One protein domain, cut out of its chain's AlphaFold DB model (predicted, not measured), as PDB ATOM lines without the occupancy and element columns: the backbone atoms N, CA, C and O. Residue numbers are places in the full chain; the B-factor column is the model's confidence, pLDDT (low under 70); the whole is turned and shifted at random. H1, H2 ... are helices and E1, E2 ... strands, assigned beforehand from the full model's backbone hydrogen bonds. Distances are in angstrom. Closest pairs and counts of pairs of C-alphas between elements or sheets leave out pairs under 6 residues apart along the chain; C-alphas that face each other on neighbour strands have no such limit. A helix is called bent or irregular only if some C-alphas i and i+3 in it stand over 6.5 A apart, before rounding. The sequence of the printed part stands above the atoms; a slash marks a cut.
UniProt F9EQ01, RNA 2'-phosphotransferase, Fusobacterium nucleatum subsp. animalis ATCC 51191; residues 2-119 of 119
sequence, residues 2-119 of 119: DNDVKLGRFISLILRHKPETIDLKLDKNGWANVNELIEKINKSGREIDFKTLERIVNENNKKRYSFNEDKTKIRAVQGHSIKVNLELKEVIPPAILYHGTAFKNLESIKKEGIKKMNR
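Overview. This is residues 2 to 119 of the 119 residues of the protein "RNA 2'-phosphotransferase" of Fusobacterium nucleatum subsp. animalis ATCC 51191 (UniProt F9EQ01). The model has one main lobe, in which helices H1, H3 and H4 gather round a short hairpin of strands E1 and E2, with the small helix H2 at a corner by the end of H1; a long arm without named elements, residues 77 to 102, leads away from it to a lone helix, H5. Residues 89 to 98 of the arm stick out, and H5 lies far from the lobe, its centre 26.5 A from the mean of the C-alphas. The printed part has 118 residues with five named helices and two named strands, in the order H1 H2 H3 H4 E1 E2 H5; the sheet is antiparallel, and the class is mostly helix, with 55 residues, under half, in named elements. The whole is only just loose, close to compact, with a radius of gyration of the C-alphas of 16.6 A, and elongated, spanning 48 by 30 by 25 A.

Along the chain. H1, residues 2 to 16, begins at C-alpha 2 (-45.757, -13.380, -45.345) and is 21.3 A long. H2 is residues 19 to 22; it is neither bent nor irregular, but only just: C-alphas 19 and 22 are 6.3 A apart. H3, residues 34 to 43, measures 14.2 A, and H4, residues 50 to 58, 12.1 A. E1 is residues 65 to 67, and E2, residues 73 to 76, begins at C-alpha 73 (-37.697, -19.675, -22.254). H5, residues 103 to 112, measures 15.2 A and ends at C-alpha 112 (-67.543, -42.781, -28.384); it is irregular, with C-alphas 104 and 107 7.3 A apart.

Arrangement. H1 and H2 touch only at the corner, the closest C-alphas being those of Ile 14 and Thr 21, 6.6 A. With residues 4 to 8 alone, H1 only just touches H4, with 3 pairs of C-alphas within 8 A, the closest Gly 8 and Ile 56 at 6.4 A; they are about perpendicular at 82 degrees. H1 and H3 are near each other, with 7 pairs of C-alphas within 10 A. The closest C-alphas of H1 and E2 are those of Leu 15 and Ala 76, 5.9 A. E1 and E2 form an antiparallel hairpin at 161 degrees, with N 66 and O 75 within hydrogen-bond range at 2.9 A. Residues 32 to 33 also pair antiparallel with residues 73 to 74 of E2. H5 is apart from H1, H2, H3, H4 and E1. Every O i to N i+4 pair is within hydrogen-bond range in H1, H3 and H4, and 4 of 6 in H5; H2 is too short for such a pair.

Size, cuts and confidence. The two C-alphas farthest apart, those of Asp 49 and Lys 111, are 48.3 A apart. The printed part has no cut. The links H2 to H3 and E2 to H5 are long. The mean pLDDT of the printed part is 89.7; residues 2, 61 and 119 are under 70.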
ATOM      1  N   ASP A   2     -45.732 -11.979 -44.850       68.75
ATOM      2  CA  ASP A   2     -45.757 -13.380 -45.345       68.75
ATOM      3  C   ASP A   2     -44.631 -14.264 -44.753       68.75
ATOM      4  O   ASP A   2     -44.830 -15.444 -44.456       68.75
ATOM      5  N   ASN A   3     -43.460 -13.673 -44.477       78.81
ATOM      6  CA  ASN A   3     -42.345 -14.382 -43.839       78.81
ATOM      7  C   ASN A   3     -42.640 -14.762 -42.373       78.81
ATOM      8  O   ASN A   3     -42.324 -15.867 -41.943       78.81
ATOM      9  N   ASP A   4     -43.343 -13.902 -41.630       82.00
ATOM     10  CA  ASP A   4     -43.698 -14.145 -40.222       82.00
ATOM     11  C   ASP A   4     -44.721 -15.269 -40.081       82.00
ATOM     12  O   ASP A   4     -44.669 -16.058 -39.141       82.00
ATOM     13  N   VAL A   5     -45.638 -15.392 -41.044       83.75
ATOM     14  CA  VAL A   5     -46.602 -16.496 -41.085       83.75
ATOM     15  C   VAL A   5     -45.885 -17.820 -41.350       83.75
ATOM     16  O   VAL A   5     -46.181 -18.821 -40.688       83.75
ATOM     17  N   LYS A   6     -44.925 -17.848 -42.283       87.81
ATOM     18  CA  LYS A   6     -44.105 -19.040 -42.566       87.81
ATOM     19  C   LYS A   6     -43.251 -19.420 -41.358       87.81
ATOM     20  O   LYS A   6     -43.257 -20.584 -40.951       87.81
ATOM     21  N   LEU A   7     -42.597 -18.442 -40.739       90.00
ATOM     22  CA  LEU A   7     -41.783 -18.633 -39.544       90.00
ATOM     23  C   LEU A   7     -42.637 -19.075 -38.349       90.00
ATOM     24  O   LEU A   7     -42.296 -20.035 -37.666       90.00
ATOM     25  N   GLY A   8     -43.816 -18.487 -38.161       88.94
ATOM     26  CA  GLY A   8     -44.779 -18.894 -37.143       88.94
ATOM     27  C   GLY A   8     -45.282 -20.329 -37.331       88.94
ATOM     28  O   GLY A   8     -45.439 -21.048 -36.343       88.94
ATOM     29  N   ARG A   9     -45.495 -20.791 -38.572       89.56
ATOM     30  CA  ARG A   9     -45.809 -22.207 -38.861       89.56
ATOM     31  C   ARG A   9     -44.637 -23.122 -38.511       89.56
ATOM     32  O   ARG A   9     -44.861 -24.183 -37.932       89.56
ATOM     33  N   PHE A  10     -43.413 -22.701 -38.817       92.12
ATOM     34  CA  PHE A  10     -42.207 -23.455 -38.487       92.12
ATOM     35  C   PHE A  10     -41.986 -23.556 -36.971       92.12
ATOM     36  O   PHE A  10     -41.792 -24.654 -36.460       92.12
ATOM     37  N   ILE A  11     -42.146 -22.453 -36.234       92.31
ATOM     38  CA  ILE A  11     -42.088 -22.430 -34.765       92.31
ATOM     39  C   ILE A  11     -43.166 -23.346 -34.162       92.31
ATOM     40  O   ILE A  11     -42.895 -24.100 -33.230       92.31
ATOM     41  N   SER A  12     -44.383 -23.353 -34.722       90.50
ATOM     42  CA  SER A  12     -45.429 -24.305 -34.314       90.50
ATOM     43  C   SER A  12     -45.002 -25.756 -34.522       90.50
ATOM     44  O   SER A  12     -45.294 -26.584 -33.665       90.50
ATOM     45  N   LEU A  13     -44.338 -26.077 -35.636       92.19
ATOM     46  CA  LEU A  13     -43.869 -27.432 -35.924       92.19
ATOM     47  C   LEU A  13     -42.854 -27.896 -34.873       92.19
ATOM     48  O   LEU A  13     -43.051 -28.950 -34.267       92.19
ATOM     49  N   ILE A  14     -41.811 -27.105 -34.628       93.69
ATOM     50  CA  ILE A  14     -40.712 -27.487 -33.727       93.69
ATOM     51  C   ILE A  14     -41.139 -27.497 -32.256       93.69
ATOM     52  O   ILE A  14     -40.769 -28.410 -31.532       93.69
ATOM     53  N   LEU A  15     -41.981 -26.557 -31.809       92.25
ATOM     54  CA  LEU A  15     -42.409 -26.512 -30.405       92.25
ATOM     55  C   LEU A  15     -43.511 -27.527 -30.063       92.25
ATOM     56  O   LEU A  15     -43.718 -27.808 -28.890       92.25
ATOM     57  N   ARG A  16     -44.255 -28.058 -31.047       91.12
ATOM     58  CA  ARG A  16     -45.410 -28.946 -30.784       91.12
ATOM     59  C   ARG A  16     -45.237 -30.376 -31.256       91.12
ATOM     60  O   ARG A  16     -45.897 -31.266 -30.718       91.12
ATOM     61  N   HIS A  17     -44.443 -30.587 -32.297       90.56
ATOM     62  CA  HIS A  17     -44.481 -31.837 -33.046       90.56
ATOM     63  C   HIS A  17     -43.103 -32.441 -33.264       90.56
ATOM     64  O   HIS A  17     -42.964 -33.641 -33.058       90.56
ATOM     65  N   LYS A  18     -42.133 -31.639 -33.714       91.75
ATOM     66  CA  LYS A  18     -40.840 -32.138 -34.196       91.75
ATOM     67  C   LYS A  18     -39.661 -31.247 -33.790       91.75
ATOM     68  O   LYS A  18     -39.046 -30.633 -34.674       91.75
ATOM     69  N   PRO A  19     -39.361 -31.102 -32.489       91.81
ATOM     70  CA  PRO A  19     -38.215 -30.310 -32.033       91.81
ATOM     71  C   PRO A  19     -36.878 -30.804 -32.621       91.81
ATOM     72  O   PRO A  19     -36.002 -29.993 -32.930       91.81
ATOM     73  N   GLU A  20     -36.770 -32.098 -32.926       91.88
ATOM     74  CA  GLU A  20     -35.621 -32.737 -33.575       91.88
ATOM     75  C   GLU A  20     -35.299 -32.185 -34.975       91.88
ATOM     76  O   GLU A  20     -34.169 -32.316 -35.432       91.88
ATOM     77  N   THR A  21     -36.245 -31.502 -35.638       91.38
ATOM     78  CA  THR A  21     -36.038 -30.883 -36.969       91.38
ATOM     79  C   THR A  21     -34.863 -29.906 -36.984       91.38
ATOM     80  O   THR A  21     -34.227 -29.714 -38.018       91.38
ATOM     81  N   ILE A  22     -34.598 -29.265 -35.847       92.94
ATOM     82  CA  ILE A  22     -33.461 -28.362 -35.662       92.94
ATOM     83  C   ILE A  22     -32.572 -28.825 -34.501       92.94
ATOM     84  O   ILE A  22     -31.820 -28.023 -33.960       92.94
ATOM     85  N   ASP A  23     -32.696 -30.092 -34.088       93.06
ATOM     86  CA  ASP A  23     -32.069 -30.661 -32.888       93.06
ATOM     87  C   ASP A  23     -32.420 -29.905 -31.586       93.06
ATOM     88  O   ASP A  23     -31.662 -29.900 -30.622       93.06
ATOM     89  N   LEU A  24     -33.562 -29.212 -31.516       93.88
ATOM     90  CA  LEU A  24     -33.959 -28.477 -30.312       93.88
ATOM     91  C   LEU A  24     -34.331 -29.452 -29.193       93.88
ATOM     92  O   LEU A  24     -35.057 -30.419 -29.420       93.88
ATOM     93  N   LYS A  25     -33.902 -29.168 -27.964       90.50
ATOM     94  CA  LYS A  25     -34.345 -29.921 -26.788       90.50
ATOM     95  C   LYS A  25     -35.434 -29.148 -26.061       90.50
ATOM     96  O   LYS A  25     -35.262 -27.984 -25.717       90.50
ATOM     97  N   LEU A  26     -36.557 -29.821 -25.830       92.69
ATOM     98  CA  LEU A  26     -37.623 -29.326 -24.969       92.69
ATOM     99  C   LEU A  26     -37.522 -30.012 -23.615       92.69
ATOM    100  O   LEU A  26     -37.243 -31.212 -23.541       92.69
ATOM    101  N   ASP A  27     -37.759 -29.262 -22.545       91.44
ATOM    102  CA  ASP A  27     -37.883 -29.862 -21.223       91.44
ATOM    103  C   ASP A  27     -39.204 -30.640 -21.071       91.44
ATOM    104  O   ASP A  27     -40.087 -30.622 -21.935       91.44
ATOM    105  N   LYS A  28     -39.359 -31.317 -19.926       88.44
ATOM    106  CA  LYS A  28     -40.566 -32.089 -19.587       88.44
ATOM    107  C   LYS A  28     -41.865 -31.278 -19.683       88.44
ATOM    108  O   LYS A  28     -42.923 -31.873 -19.872       88.44
ATOM    109  N   ASN A  29     -41.790 -29.954 -19.570       88.19
ATOM    110  CA  ASN A  29     -42.920 -29.036 -19.567       88.19
ATOM    111  C   ASN A  29     -43.085 -28.292 -20.908       88.19
ATOM    112  O   ASN A  29     -43.929 -27.393 -21.018       88.19
ATOM    113  N   GLY A  30     -42.306 -28.681 -21.926       91.00
ATOM    114  CA  GLY A  30     -42.339 -28.143 -23.283       91.00
ATOM    115  C   GLY A  30     -41.542 -26.853 -23.482       91.00
ATOM    116  O   GLY A  30     -41.699 -26.219 -24.525       91.00
ATOM    117  N   TRP A  31     -40.721 -26.432 -22.516       94.69
ATOM    118  CA  TRP A  31     -39.914 -25.218 -22.642       94.69
ATOM    119  C   TRP A  31     -38.648 -25.444 -23.467       94.69
ATOM    120  O   TRP A  31     -37.911 -26.402 -23.244       94.69
ATOM    121  N   ALA A  32     -38.375 -24.495 -24.358       95.94
ATOM    122  CA  ALA A  32     -37.119 -24.317 -25.078       95.94
ATOM    123  C   ALA A  32     -36.371 -23.092 -24.541       95.94
ATOM    124  O   ALA A  32     -37.010 -22.096 -24.191       95.94
ATOM    125  N   ASN A  33     -35.035 -23.118 -24.548       96.94
ATOM    126  CA  ASN A  33     -34.238 -21.905 -24.364       96.94
ATOM    127  C   ASN A  33     -34.378 -20.996 -25.599       96.94
ATOM    128  O   ASN A  33     -34.288 -21.463 -26.735       96.94
ATOM    129  N   VAL A  34     -34.611 -19.700 -25.389       96.94
ATOM    130  CA  VAL A  34     -34.857 -18.740 -26.477       96.94
ATOM    131  C   VAL A  34     -33.615 -18.501 -27.336       96.94
ATOM    132  O   VAL A  34     -33.728 -18.472 -28.560       96.94
ATOM    133  N   ASN A  35     -32.438 -18.380 -26.723       95.88
ATOM    134  CA  ASN A  35     -31.193 -18.175 -27.464       95.88
ATOM    135  C   ASN A  35     -30.854 -19.410 -28.302       95.88
ATOM    136  O   ASN A  35     -30.562 -19.285 -29.488       95.88
ATOM    137  N   GLU A  36     -30.987 -20.602 -27.712       96.25
ATOM    138  CA  GLU A  36     -30.788 -21.872 -28.417       96.25
ATOM    139  C   GLU A  36     -31.768 -22.022 -29.591       96.25
ATOM    140  O   GLU A  36     -31.376 -22.417 -30.688       96.25
ATOM    141  N   LEU A  37     -33.042 -21.668 -29.385       95.50
ATOM    142  CA  LEU A  37     -34.061 -21.686 -30.432       95.50
ATOM    143  C   LEU A  37     -33.677 -20.772 -31.603       95.50
ATOM    144  O   LEU A  37     -33.724 -21.207 -32.752       95.50
ATOM    145  N   ILE A  38     -33.308 -19.520 -31.321       95.75
ATOM    146  CA  ILE A  38     -32.915 -18.535 -32.338       95.75
ATOM    147  C   ILE A  38     -31.688 -19.034 -33.107       95.75
ATOM    148  O   ILE A  38     -31.701 -19.060 -34.337       95.75
ATOM    149  N   GLU A  39     -30.661 -19.498 -32.397       96.06
ATOM    150  CA  GLU A  39     -29.435 -20.025 -32.996       96.06
ATOM    151  C   GLU A  39     -29.722 -21.217 -33.922       96.06
ATOM    152  O   GLU A  39     -29.263 -21.249 -35.066       96.06
ATOM    153  N   LYS A  40     -30.523 -22.184 -33.461       95.44
ATOM    154  CA  LYS A  40     -30.856 -23.393 -34.228       95.44
ATOM    155  C   LYS A  40     -31.763 -23.104 -35.421       95.44
ATOM    156  O   LYS A  40     -31.583 -23.702 -36.482       95.44
ATOM    157  N   ILE A  41     -32.694 -22.158 -35.298       94.25
ATOM    158  CA  ILE A  41     -33.481 -21.687 -36.445       94.25
ATOM    159  C   ILE A  41     -32.560 -21.015 -37.470       94.25
ATOM    160  O   ILE A  41     -32.679 -21.327 -38.658       94.25
ATOM    161  N   ASN A  42     -31.617 -20.180 -37.031       94.06
ATOM    162  CA  ASN A  42     -30.674 -19.514 -37.930       94.06
ATOM    163  C   ASN A  42     -29.775 -20.511 -38.674       94.06
ATOM    164  O   ASN A  42     -29.638 -20.452 -39.896       94.06
ATOM    165  N   LYS A  43     -29.279 -21.534 -37.972       93.00
ATOM    166  CA  LYS A  43     -28.534 -22.655 -38.574       93.00
ATOM    167  C   LYS A  43     -29.352 -23.477 -39.578       93.00
ATOM    168  O   LYS A  43     -28.774 -24.109 -40.454       93.00
ATOM    169  N   SER A  44     -30.685 -23.454 -39.491       88.75
ATOM    170  CA  SER A  44     -31.576 -24.146 -40.436       88.75
ATOM    171  C   SER A  44     -31.783 -23.407 -41.772       88.75
ATOM    172  O   SER A  44     -32.604 -23.846 -42.581       88.75
ATOM    173  N   GLY A  45     -31.088 -22.282 -41.992       87.56
ATOM    174  CA  GLY A  45     -31.198 -21.458 -43.203       87.56
ATOM    175  C   GLY A  45     -32.369 -20.470 -43.186       87.56
ATOM    176  O   GLY A  45     -32.802 -20.003 -44.236       87.56
ATOM    177  N   ARG A  46     -32.925 -20.183 -42.005       90.25
ATOM    178  CA  ARG A  46     -33.933 -19.133 -41.785       90.25
ATOM    179  C   ARG A  46     -33.272 -17.977 -41.050       90.25
ATOM    180  O   ARG A  46     -32.237 -18.177 -40.446       90.25
ATOM    181  N   GLU A  47     -33.885 -16.804 -41.052       90.00
ATOM    182  CA  GLU A  47     -33.393 -15.672 -40.266       90.00
ATOM    183  C   GLU A  47     -34.440 -15.266 -39.237       90.00
ATOM    184  O   GLU A  47     -35.604 -15.016 -39.564       90.00
ATOM    185  N   ILE A  48     -34.024 -15.246 -37.976       94.00
ATOM    186  CA  ILE A  48     -34.823 -14.791 -36.847       94.00
ATOM    187  C   ILE A  48     -33.921 -14.110 -35.819       94.00
ATOM    188  O   ILE A  48     -32.818 -14.570 -35.521       94.00
ATOM    189  N   ASP A  49     -34.421 -13.025 -35.242       94.12
ATOM    190  CA  ASP A  49     -33.867 -12.381 -34.059       94.12
ATOM    191  C   ASP A  49     -34.904 -12.369 -32.923       94.12
ATOM    192  O   ASP A  49     -36.070 -12.743 -33.095       94.12
ATOM    193  N   PHE A  50     -34.481 -11.935 -31.734       94.75
ATOM    194  CA  PHE A  50     -35.368 -11.883 -30.572       94.75
ATOM    195  C   PHE A  50     -36.593 -10.992 -30.818       94.75
ATOM    196  O   PHE A  50     -37.705 -11.376 -30.463       94.75
ATOM    197  N   LYS A  51     -36.417  -9.840 -31.480       93.56
ATOM    198  CA  LYS A  51     -37.513  -8.908 -31.791       93.56
ATOM    199  C   LYS A  51     -38.557  -9.550 -32.701       93.56
ATOM    200  O   LYS A  51     -39.755  -9.401 -32.474       93.56
ATOM    201  N   THR A  52     -38.123 -10.299 -33.710       92.38
ATOM    202  CA  THR A  52     -39.015 -11.031 -34.614       92.38
ATOM    203  C   THR A  52     -39.731 -12.157 -33.886       92.38
ATOM    204  O   THR A  52     -40.942 -12.312 -34.054       92.38
ATOM    205  N   LEU A  53     -39.025 -12.917 -33.043       93.00
ATOM    206  CA  LEU A  53     -39.641 -13.964 -32.230       93.00
ATOM    207  C   LEU A  53     -40.702 -13.382 -31.287       93.00
ATOM    208  O   LEU A  53     -41.825 -13.881 -31.242       93.00
ATOM    209  N   GLU A  54     -40.371 -12.308 -30.576       92.06
ATOM    210  CA  GLU A  54     -41.282 -11.608 -29.672       92.06
ATOM    211  C   GLU A  54     -42.520 -11.095 -30.410       92.06
ATOM    212  O   GLU A  54     -43.649 -11.320 -29.967       92.06
ATOM    213  N   ARG A  55     -42.326 -10.488 -31.582       90.12
ATOM    214  CA  ARG A  55     -43.421 -10.044 -32.442       90.12
ATOM    215  C   ARG A  55     -44.322 -11.205 -32.864       90.12
ATOM    216  O   ARG A  55     -45.535 -11.099 -32.723       90.12
ATOM    217  N   ILE A  56     -43.762 -12.342 -33.286       89.12
ATOM    218  CA  ILE A  56     -44.534 -13.547 -33.646       89.12
ATOM    219  C   ILE A  56     -45.343 -14.088 -32.463       89.12
ATOM    220  O   ILE A  56     -46.434 -14.628 -32.661       89.12
ATOM    221  N   VAL A  57     -44.820 -13.986 -31.239       88.38
ATOM    222  CA  VAL A  57     -45.537 -14.403 -30.028       88.38
ATOM    223  C   VAL A  57     -46.678 -13.433 -29.709       88.38
ATOM    224  O   VAL A  57     -47.796 -13.892 -29.470       88.38
ATOM    225  N   ASN A  58     -46.428 -12.124 -29.780       85.25
ATOM    226  CA  ASN A  58     -47.396 -11.076 -29.438       85.25
ATOM    227  C   ASN A  58     -48.516 -10.918 -30.477       85.25
ATOM    228  O   ASN A  58     -49.683 -10.803 -30.111       85.25
ATOM    229  N   GLU A  59     -48.192 -10.971 -31.769       82.50
ATOM    230  CA  GLU A  59     -49.159 -10.867 -32.874       82.50
ATOM    231  C   GLU A  59     -49.947 -12.173 -33.086       82.50
ATOM    232  O   GLU A  59     -50.811 -12.282 -33.962       82.50
ATOM    233  N   ASN A  60     -49.678 -13.205 -32.280       70.00
ATOM    234  CA  ASN A  60     -50.409 -14.455 -32.367       70.00
ATOM    235  C   ASN A  60     -51.809 -14.311 -31.765       70.00
ATOM    236  O   ASN A  60     -52.025 -14.603 -30.588       70.00
ATOM    237  N   ASN A  61     -52.792 -13.994 -32.609       63.78
ATOM    238  CA  ASN A  61     -54.213 -13.892 -32.238       63.78
ATOM    239  C   ASN A  61     -54.762 -15.103 -31.458       63.78
ATOM    240  O   ASN A  61     -55.781 -15.001 -30.785       63.78
ATOM    241  N   LYS A  62     -54.110 -16.270 -31.546       71.31
ATOM    242  CA  LYS A  62     -54.523 -17.503 -30.857       71.31
ATOM    243  C   LYS A  62     -53.694 -17.819 -29.606       71.31
ATOM    244  O   LYS A  62     -53.791 -18.944 -29.117       71.31
ATOM    245  N   LYS A  63     -52.849 -16.887 -29.136       79.56
ATOM    246  CA  LYS A  63     -51.947 -17.033 -27.973       79.56
ATOM    247  C   LYS A  63     -51.232 -18.389 -27.951       79.56
ATOM    248  O   LYS A  63     -51.220 -19.098 -26.956       79.56
ATOM    249  N   ARG A  64     -50.706 -18.819 -29.105       84.38
ATOM    250  CA  ARG A  64     -50.195 -20.191 -29.303       84.38
ATOM    251  C   ARG A  64     -48.925 -20.505 -28.518       84.38
ATOM    252  O   ARG A  64     -48.624 -21.695 -28.367       84.38
ATOM    253  N   TYR A  65     -48.215 -19.471 -28.086       89.69
ATOM    254  CA  TYR A  65     -46.914 -19.523 -27.437       89.69
ATOM    255  C   TYR A  65     -46.922 -18.641 -26.192       89.69
ATOM    256  O   TYR A  65     -47.690 -17.682 -26.125       89.69
ATOM    257  N   SER A  66     -46.054 -18.959 -25.241       90.56
ATOM    258  CA  SER A  66     -45.795 -18.129 -24.071       90.56
ATOM    259  C   SER A  66     -44.305 -18.097 -23.800       90.56
ATOM    260  O   SER A  66     -43.638 -19.131 -23.909       90.56
ATOM    261  N   PHE A  67     -43.814 -16.927 -23.408       94.25
ATOM    262  CA  PHE A  67     -42.542 -16.803 -22.712       94.25
ATOM    263  C   PHE A  67     -42.725 -17.108 -21.221       94.25
ATOM    264  O   PHE A  67     -43.857 -17.107 -20.720       94.25
ATOM    265  N   ASN A  68     -41.626 -17.392 -20.531       93.06
ATOM    266  CA  ASN A  68     -41.547 -17.273 -19.078       93.06
ATOM    267  C   ASN A  68     -41.309 -15.800 -18.676       93.06
ATOM    268  O   ASN A  68     -41.200 -14.927 -19.538       93.06
ATOM    269  N   GLU A  69     -41.248 -15.519 -17.374       90.75
ATOM    270  CA  GLU A  69     -41.220 -14.150 -16.826       90.75
ATOM    271  C   GLU A  69     -40.055 -13.293 -17.346       90.75
ATOM    272  O   GLU A  69     -40.253 -12.131 -17.692       90.75
ATOM    273  N   ASP A  70     -38.863 -13.875 -17.475       94.69
ATOM    274  CA  ASP A  70     -37.647 -13.203 -17.951       94.69
ATOM    275  C   ASP A  70     -37.402 -13.365 -19.466       94.69
ATOM    276  O   ASP A  70     -36.377 -12.924 -19.985       94.69
ATOM    277  N   LYS A  71     -38.336 -13.999 -20.191       94.69
ATOM    278  CA  LYS A  71     -38.251 -14.309 -21.630       94.69
ATOM    279  C   LYS A  71     -37.016 -15.119 -22.044       94.69
ATOM    280  O   LYS A  71     -36.658 -15.130 -23.221       94.69
ATOM    281  N   THR A  72     -36.397 -15.854 -21.123       95.62
ATOM    282  CA  THR A  72     -35.292 -16.779 -21.443       95.62
ATOM    283  C   THR A  72     -35.782 -18.110 -22.008       95.62
ATOM    284  O   THR A  72     -35.021 -18.827 -22.667       95.62
ATOM    285  N   LYS A  73     -37.057 -18.446 -21.786       96.00
ATOM    286  CA  LYS A  73     -37.697 -19.675 -22.254       96.00
ATOM    287  C   LYS A  73     -38.998 -19.398 -22.989       96.00
ATOM    288  O   LYS A  73     -39.753 -18.494 -22.641       96.00
ATOM    289  N   ILE A  74     -39.292 -20.239 -23.973       95.25
ATOM    290  CA  ILE A  74     -40.534 -20.213 -24.751       95.25
ATOM    291  C   ILE A  74     -41.125 -21.618 -24.862       95.25
ATOM    292  O   ILE A  74     -40.393 -22.595 -25.006       95.25
ATOM    293  N   ARG A  75     -42.452 -21.731 -24.811       93.50
ATOM    294  CA  ARG A  75     -43.172 -22.981 -25.100       93.50
ATOM    295  C   ARG A  75     -44.441 -22.736 -25.892       93.50
ATOM    296  O   ARG A  75     -44.996 -21.635 -25.873       93.50
ATOM    297  N   ALA A  76     -44.952 -23.776 -26.546       91.62
ATOM    298  CA  ALA A  76     -46.335 -23.760 -27.004       91.62
ATOM    299  C   ALA A  76     -47.286 -23.974 -25.814       91.62
ATOM    300  O   ALA A  76     -46.979 -24.711 -24.882       91.62
ATOM    301  N   VAL A  77     -48.458 -23.336 -25.837       86.44
ATOM    302  CA  VAL A  77     -49.427 -23.446 -24.724       86.44
ATOM    303  C   VAL A  77     -50.374 -24.637 -24.864       86.44
ATOM    304  O   VAL A  77     -51.027 -25.025 -23.907       86.44
ATOM    305  N   GLN A  78     -50.497 -25.195 -26.072       82.69
ATOM    306  CA  GLN A  78     -51.402 -26.303 -26.379       82.69
ATOM    307  C   GLN A  78     -51.052 -26.970 -27.712       82.69
ATOM    308  O   GLN A  78     -50.394 -26.372 -28.570       82.69
ATOM    309  N   GLY A  79     -51.603 -28.167 -27.929       82.44
ATOM    310  CA  GLY A  79     -51.566 -28.863 -29.217       82.44
ATOM    311  C   GLY A  79     -50.268 -29.613 -29.499       82.44
ATOM    312  O   GLY A  79     -49.908 -29.743 -30.668       82.44
ATOM    313  N   HIS A  80     -49.579 -30.072 -28.456       84.56
ATOM    314  CA  HIS A  80     -48.429 -30.960 -28.588       84.56
ATOM    315  C   HIS A  80     -48.890 -32.340 -29.065       84.56
ATOM    316  O   HIS A  80     -49.913 -32.838 -28.610       84.56
ATOM    317  N   SER A  81     -48.137 -32.946 -29.979       82.81
ATOM    318  CA  SER A  81     -48.209 -34.393 -30.243       82.81
ATOM    319  C   SER A  81     -47.079 -35.157 -29.549       82.81
ATOM    320  O   SER A  81     -47.033 -36.380 -29.600       82.81
ATOM    321  N   ILE A  82     -46.146 -34.432 -28.929       82.88
ATOM    322  CA  ILE A  82     -45.072 -34.969 -28.095       82.88
ATOM    323  C   ILE A  82     -45.506 -34.987 -26.627       82.88
ATOM    324  O   ILE A  82     -46.354 -34.197 -26.203       82.88
ATOM    325  N   LYS A  83     -44.913 -35.881 -25.833       79.38
ATOM    326  CA  LYS A  83     -45.229 -36.007 -24.409       79.38
ATOM    327  C   LYS A  83     -44.624 -34.833 -23.631       79.38
ATOM    328  O   LYS A  83     -43.429 -34.830 -23.361       79.38
ATOM    329  N   VAL A  84     -45.462 -33.871 -23.255       82.62
ATOM    330  CA  VAL A  84     -45.114 -32.757 -22.360       82.62
ATOM    331  C   VAL A  84     -46.126 -32.661 -21.223       82.62
ATOM    332  O   VAL A  84     -47.316 -32.914 -21.417       82.62
ATOM    333  N   ASN A  85     -45.665 -32.282 -20.036       82.69
ATOM    334  CA  ASN A  85     -46.508 -31.954 -18.898       82.69
ATOM    335  C   ASN A  85     -46.616 -30.434 -18.768       82.69
ATOM    336  O   ASN A  85     -45.731 -29.774 -18.242       82.69
ATOM    337  N   LEU A  86     -47.708 -29.850 -19.251       78.06
ATOM    338  CA  LEU A  86     -47.872 -28.396 -19.205       78.06
ATOM    339  C   LEU A  86     -48.122 -27.838 -17.795       78.06
ATOM    340  O   LEU A  86     -48.130 -26.613 -17.655       78.06
ATOM    341  N   GLU A  87     -48.297 -28.708 -16.789       78.38
ATOM    342  CA  GLU A  87     -48.661 -28.347 -15.411       78.38
ATOM    343  C   GLU A  87     -49.902 -27.441 -15.399       78.38
ATOM    344  O   GLU A  87     -49.962 -26.414 -14.722       78.38
ATOM    345  N   LEU A  88     -50.891 -27.799 -16.231       77.19
ATOM    346  CA  LEU A  88     -52.141 -27.056 -16.330       77.19
ATOM    347  C   LEU A  88     -52.857 -27.109 -14.984       77.19
ATOM    348  O   LEU A  88     -53.060 -28.181 -14.421       77.19
ATOM    349  N   LYS A  89     -53.259 -25.936 -14.494       80.50
ATOM    350  CA  LYS A  89     -54.122 -25.843 -13.322       80.50
ATOM    351  C   LYS A  89     -55.519 -26.290 -13.719       80.50
ATOM    352  O   LYS A  89     -56.072 -25.785 -14.697       80.50
ATOM    353  N   GLU A  90     -56.075 -27.217 -12.955       84.44
ATOM    354  CA  GLU A  90     -57.486 -27.554 -13.071       84.44
ATOM    355  C   GLU A  90     -58.321 -26.316 -12.743       84.44
ATOM    356  O   GLU A  90     -58.052 -25.587 -11.786       84.44
ATOM    357  N   VAL A  91     -59.311 -26.051 -13.585       89.06
ATOM    358  CA  VAL A  91     -60.237 -24.933 -13.430       89.06
ATOM    359  C   VAL A  91     -61.641 -25.433 -13.697       89.06
ATOM    360  O   VAL A  91     -61.840 -26.335 -14.512       89.06
ATOM    361  N   ILE A  92     -62.620 -24.824 -13.032       91.69
ATOM    362  CA  ILE A  92     -64.027 -25.094 -13.313       91.69
ATOM    363  C   ILE A  92     -64.325 -24.530 -14.710       91.69
ATOM    364  O   ILE A  92     -64.174 -23.320 -14.915       91.69
ATOM    365  N   PRO A  93     -64.698 -25.370 -15.693       92.31
ATOM    366  CA  PRO A  93     -65.034 -24.873 -17.015       92.31
ATOM    367  C   PRO A  93     -66.372 -24.116 -16.975       92.31
ATOM    368  O   PRO A  93     -67.205 -24.365 -16.100       92.31
ATOM    369  N   PRO A  94     -66.629 -23.221 -17.944       93.44
ATOM    370  CA  PRO A  94     -67.969 -22.692 -18.170       93.44
ATOM    371  C   PRO A  94     -68.981 -23.821 -18.399       93.44
ATOM    372  O   PRO A  94     -68.619 -24.894 -18.882       93.44
ATOM    373  N   ALA A  95     -70.262 -23.553 -18.137       96.00
ATOM    374  CA  ALA A  95     -71.332 -24.537 -18.322       96.00
ATOM    375  C   ALA A  95     -71.409 -25.098 -19.757       96.00
ATOM    376  O   ALA A  95     -71.848 -26.226 -19.956       96.00
ATOM    377  N   ILE A  96     -70.984 -24.315 -20.758       95.44
ATOM    378  CA  ILE A  96     -71.003 -24.697 -22.172       95.44
ATOM    379  C   ILE A  96     -69.652 -24.368 -22.818       95.44
ATOM    380  O   ILE A  96     -69.135 -23.257 -22.686       95.44
ATOM    381  N   LEU A  97     -69.111 -25.331 -23.567       95.06
ATOM    382  CA  LEU A  97     -67.939 -25.199 -24.434       95.06
ATOM    383  C   LEU A  97     -68.262 -25.755 -25.826       95.06
ATOM    384  O   LEU A  97     -69.142 -26.599 -25.979       95.06
ATOM    385  N   TYR A  98     -67.516 -25.313 -26.840       93.50
ATOM    386  CA  TYR A  98     -67.722 -25.726 -28.230       93.50
ATOM    387  C   TYR A  98     -66.510 -26.485 -28.779       93.50
ATOM    388  O   TYR A  98     -65.363 -26.099 -28.555       93.50
ATOM    389  N   HIS A  99     -66.771 -27.535 -29.561       92.94
ATOM    390  CA  HIS A  99     -65.761 -28.291 -30.301       92.94
ATOM    391  C   HIS A  99     -66.162 -28.395 -31.777       92.94
ATOM    392  O   HIS A  99     -67.118 -29.083 -32.125       92.94
ATOM    393  N   GLY A 100     -65.427 -27.711 -32.656       91.81
ATOM    394  CA  GLY A 100     -65.627 -27.812 -34.104       91.81
ATOM    395  C   GLY A 100     -65.002 -29.088 -34.674       91.81
ATOM    396  O   GLY A 100     -63.846 -29.391 -34.383       91.81
ATOM    397  N   THR A 101     -65.737 -29.810 -35.522       93.44
ATOM    398  CA  THR A 101     -65.281 -31.052 -36.170       93.44
ATOM    399  C   THR A 101     -65.805 -31.159 -37.606       93.44
ATOM    400  O   THR A 101     -66.686 -30.403 -38.010       93.44
ATOM    401  N   ALA A 102     -65.262 -32.087 -38.396       94.50
ATOM    402  CA  ALA A 102     -65.752 -32.377 -39.744       94.50
ATOM    403  C   ALA A 102     -66.970 -33.318 -39.700       94.50
ATOM    404  O   ALA A 102     -66.996 -34.234 -38.880       94.50
ATOM    405  N   PHE A 103     -67.924 -33.163 -40.630       95.38
ATOM    406  CA  PHE A 103     -69.157 -33.973 -40.689       95.38
ATOM    407  C   PHE A 103     -68.911 -35.486 -40.628       95.38
ATOM    408  O   PHE A 103     -69.610 -36.198 -39.914       95.38
ATOM    409  N   LYS A 104     -67.862 -35.972 -41.299       95.62
ATOM    410  CA  LYS A 104     -67.483 -37.394 -41.304       95.62
ATOM    411  C   LYS A 104     -67.162 -37.978 -39.919       95.62
ATOM    412  O   LYS A 104     -67.201 -39.188 -39.750       95.62
ATOM    413  N   ASN A 105     -66.833 -37.138 -38.936       94.31
ATOM    414  CA  ASN A 105     -66.491 -37.576 -37.583       94.31
ATOM    415  C   ASN A 105     -67.726 -37.694 -36.672       94.31
ATOM    416  O   ASN A 105     -67.592 -38.161 -35.541       94.31
ATOM    417  N   LEU A 106     -68.908 -37.251 -37.124       95.06
ATOM    418  CA  LEU A 106     -70.093 -37.100 -36.277       95.06
ATOM    419  C   LEU A 106     -70.537 -38.428 -35.653       95.06
ATOM    420  O   LEU A 106     -70.762 -38.486 -34.449       95.06
ATOM    421  N   GLU A 107     -70.613 -39.488 -36.456       95.56
ATOM    422  CA  GLU A 107     -71.083 -40.799 -35.994       95.56
ATOM    423  C   GLU A 107     -70.148 -41.411 -34.943       95.56
ATOM    424  O   GLU A 107     -70.602 -41.897 -33.908       95.56
ATOM    425  N   SER A 108     -68.832 -41.300 -35.144       95.00
ATOM    426  CA  SER A 108     -67.846 -41.752 -34.155       95.00
ATOM    427  C   SER A 108     -67.935 -40.940 -32.857       95.00
ATOM    428  O   SER A 108     -67.961 -41.526 -31.778       95.00
ATOM    429  N   ILE A 109     -68.065 -39.610 -32.943       96.12
ATOM    430  CA  ILE A 109     -68.159 -38.740 -31.758       96.12
ATOM    431  C   ILE A 109     -69.450 -38.998 -30.971       96.12
ATOM    432  O   ILE A 109     -69.412 -39.014 -29.745       96.12
ATOM    433  N   LYS A 110     -70.584 -39.234 -31.642       94.94
ATOM    434  CA  LYS A 110     -71.842 -39.589 -30.966       94.94
ATOM    435  C   LYS A 110     -71.737 -40.911 -30.208       94.94
ATOM    436  O   LYS A 110     -72.304 -41.033 -29.129       94.94
ATOM    437  N   LYS A 111     -71.029 -41.891 -30.776       96.25
ATOM    438  CA  LYS A 111     -70.893 -43.228 -30.187       96.25
ATOM    439  C   LYS A 111     -69.855 -43.286 -29.066       96.25
ATOM    440  O   LYS A 111     -70.060 -43.984 -28.081       96.25
ATOM    441  N   GLU A 112     -68.731 -42.595 -29.229       95.62
ATOM    442  CA  GLU A 112     -67.543 -42.781 -28.384       95.62
ATOM    443  C   GLU A 112     -67.128 -41.529 -27.603       95.62
ATOM    444  O   GLU A 112     -66.179 -41.580 -26.818       95.62
ATOM    445  N   GLY A 113     -67.805 -40.402 -27.824       94.00
ATOM    446  CA  GLY A 113     -67.398 -39.099 -27.314       94.00
ATOM    447  C   GLY A 113     -66.203 -38.500 -28.064       94.00
ATOM    448  O   GLY A 113     -65.654 -39.066 -29.012       94.00
ATOM    449  N   ILE A 114     -65.784 -37.305 -27.638       94.19
ATOM    450  CA  ILE A 114     -64.610 -36.623 -28.198       94.19
ATOM    451  C   ILE A 114     -63.349 -37.240 -27.588       94.19
ATOM    452  O   ILE A 114     -63.089 -37.103 -26.394       94.19
ATOM    453  N   LYS A 115     -62.535 -37.885 -28.426       90.81
ATOM    454  CA  LYS A 115     -61.232 -38.441 -28.044       90.81
ATOM    455  C   LYS A 115     -60.089 -37.525 -28.473       90.81
ATOM    456  O   LYS A 115     -60.191 -36.781 -29.447       90.81
ATOM    457  N   LYS A 116     -58.960 -37.643 -27.776       83.94
ATOM    458  CA  LYS A 116     -57.737 -36.871 -28.039       83.94
ATOM    459  C   LYS A 116     -57.067 -37.189 -29.393       83.94
ATOM    460  O   LYS A 116     -56.393 -36.340 -29.973       83.94
ATOM    461  N   MET A 117     -57.335 -38.376 -29.951       87.38
ATOM    462  CA  MET A 117     -56.755 -38.879 -31.204       87.38
ATOM    463  C   MET A 117     -55.217 -38.795 -31.187       87.38
ATOM    464  O   MET A 117     -54.593 -39.344 -30.284       87.38
ATOM    465  N   ASN A 118     -54.604 -38.107 -32.156       76.88
ATOM    466  CA  ASN A 118     -53.149 -37.940 -32.259       76.88
ATOM    467  C   ASN A 118     -52.599 -36.801 -31.374       76.88
ATOM    468  O   ASN A 118     -51.491 -36.316 -31.617       76.88
ATOM    469  N   ARG A 119     -53.390 -36.311 -30.418       69.81
ATOM    470  CA  ARG A 119     -53.025 -35.261 -29.461       69.81
ATOM    471  C   ARG A 119     -53.239 -35.742 -28.032       69.81
ATOM    472  O   ARG A 119     -53.871 -36.804 -27.849       69.81
TER     473      ARG A 119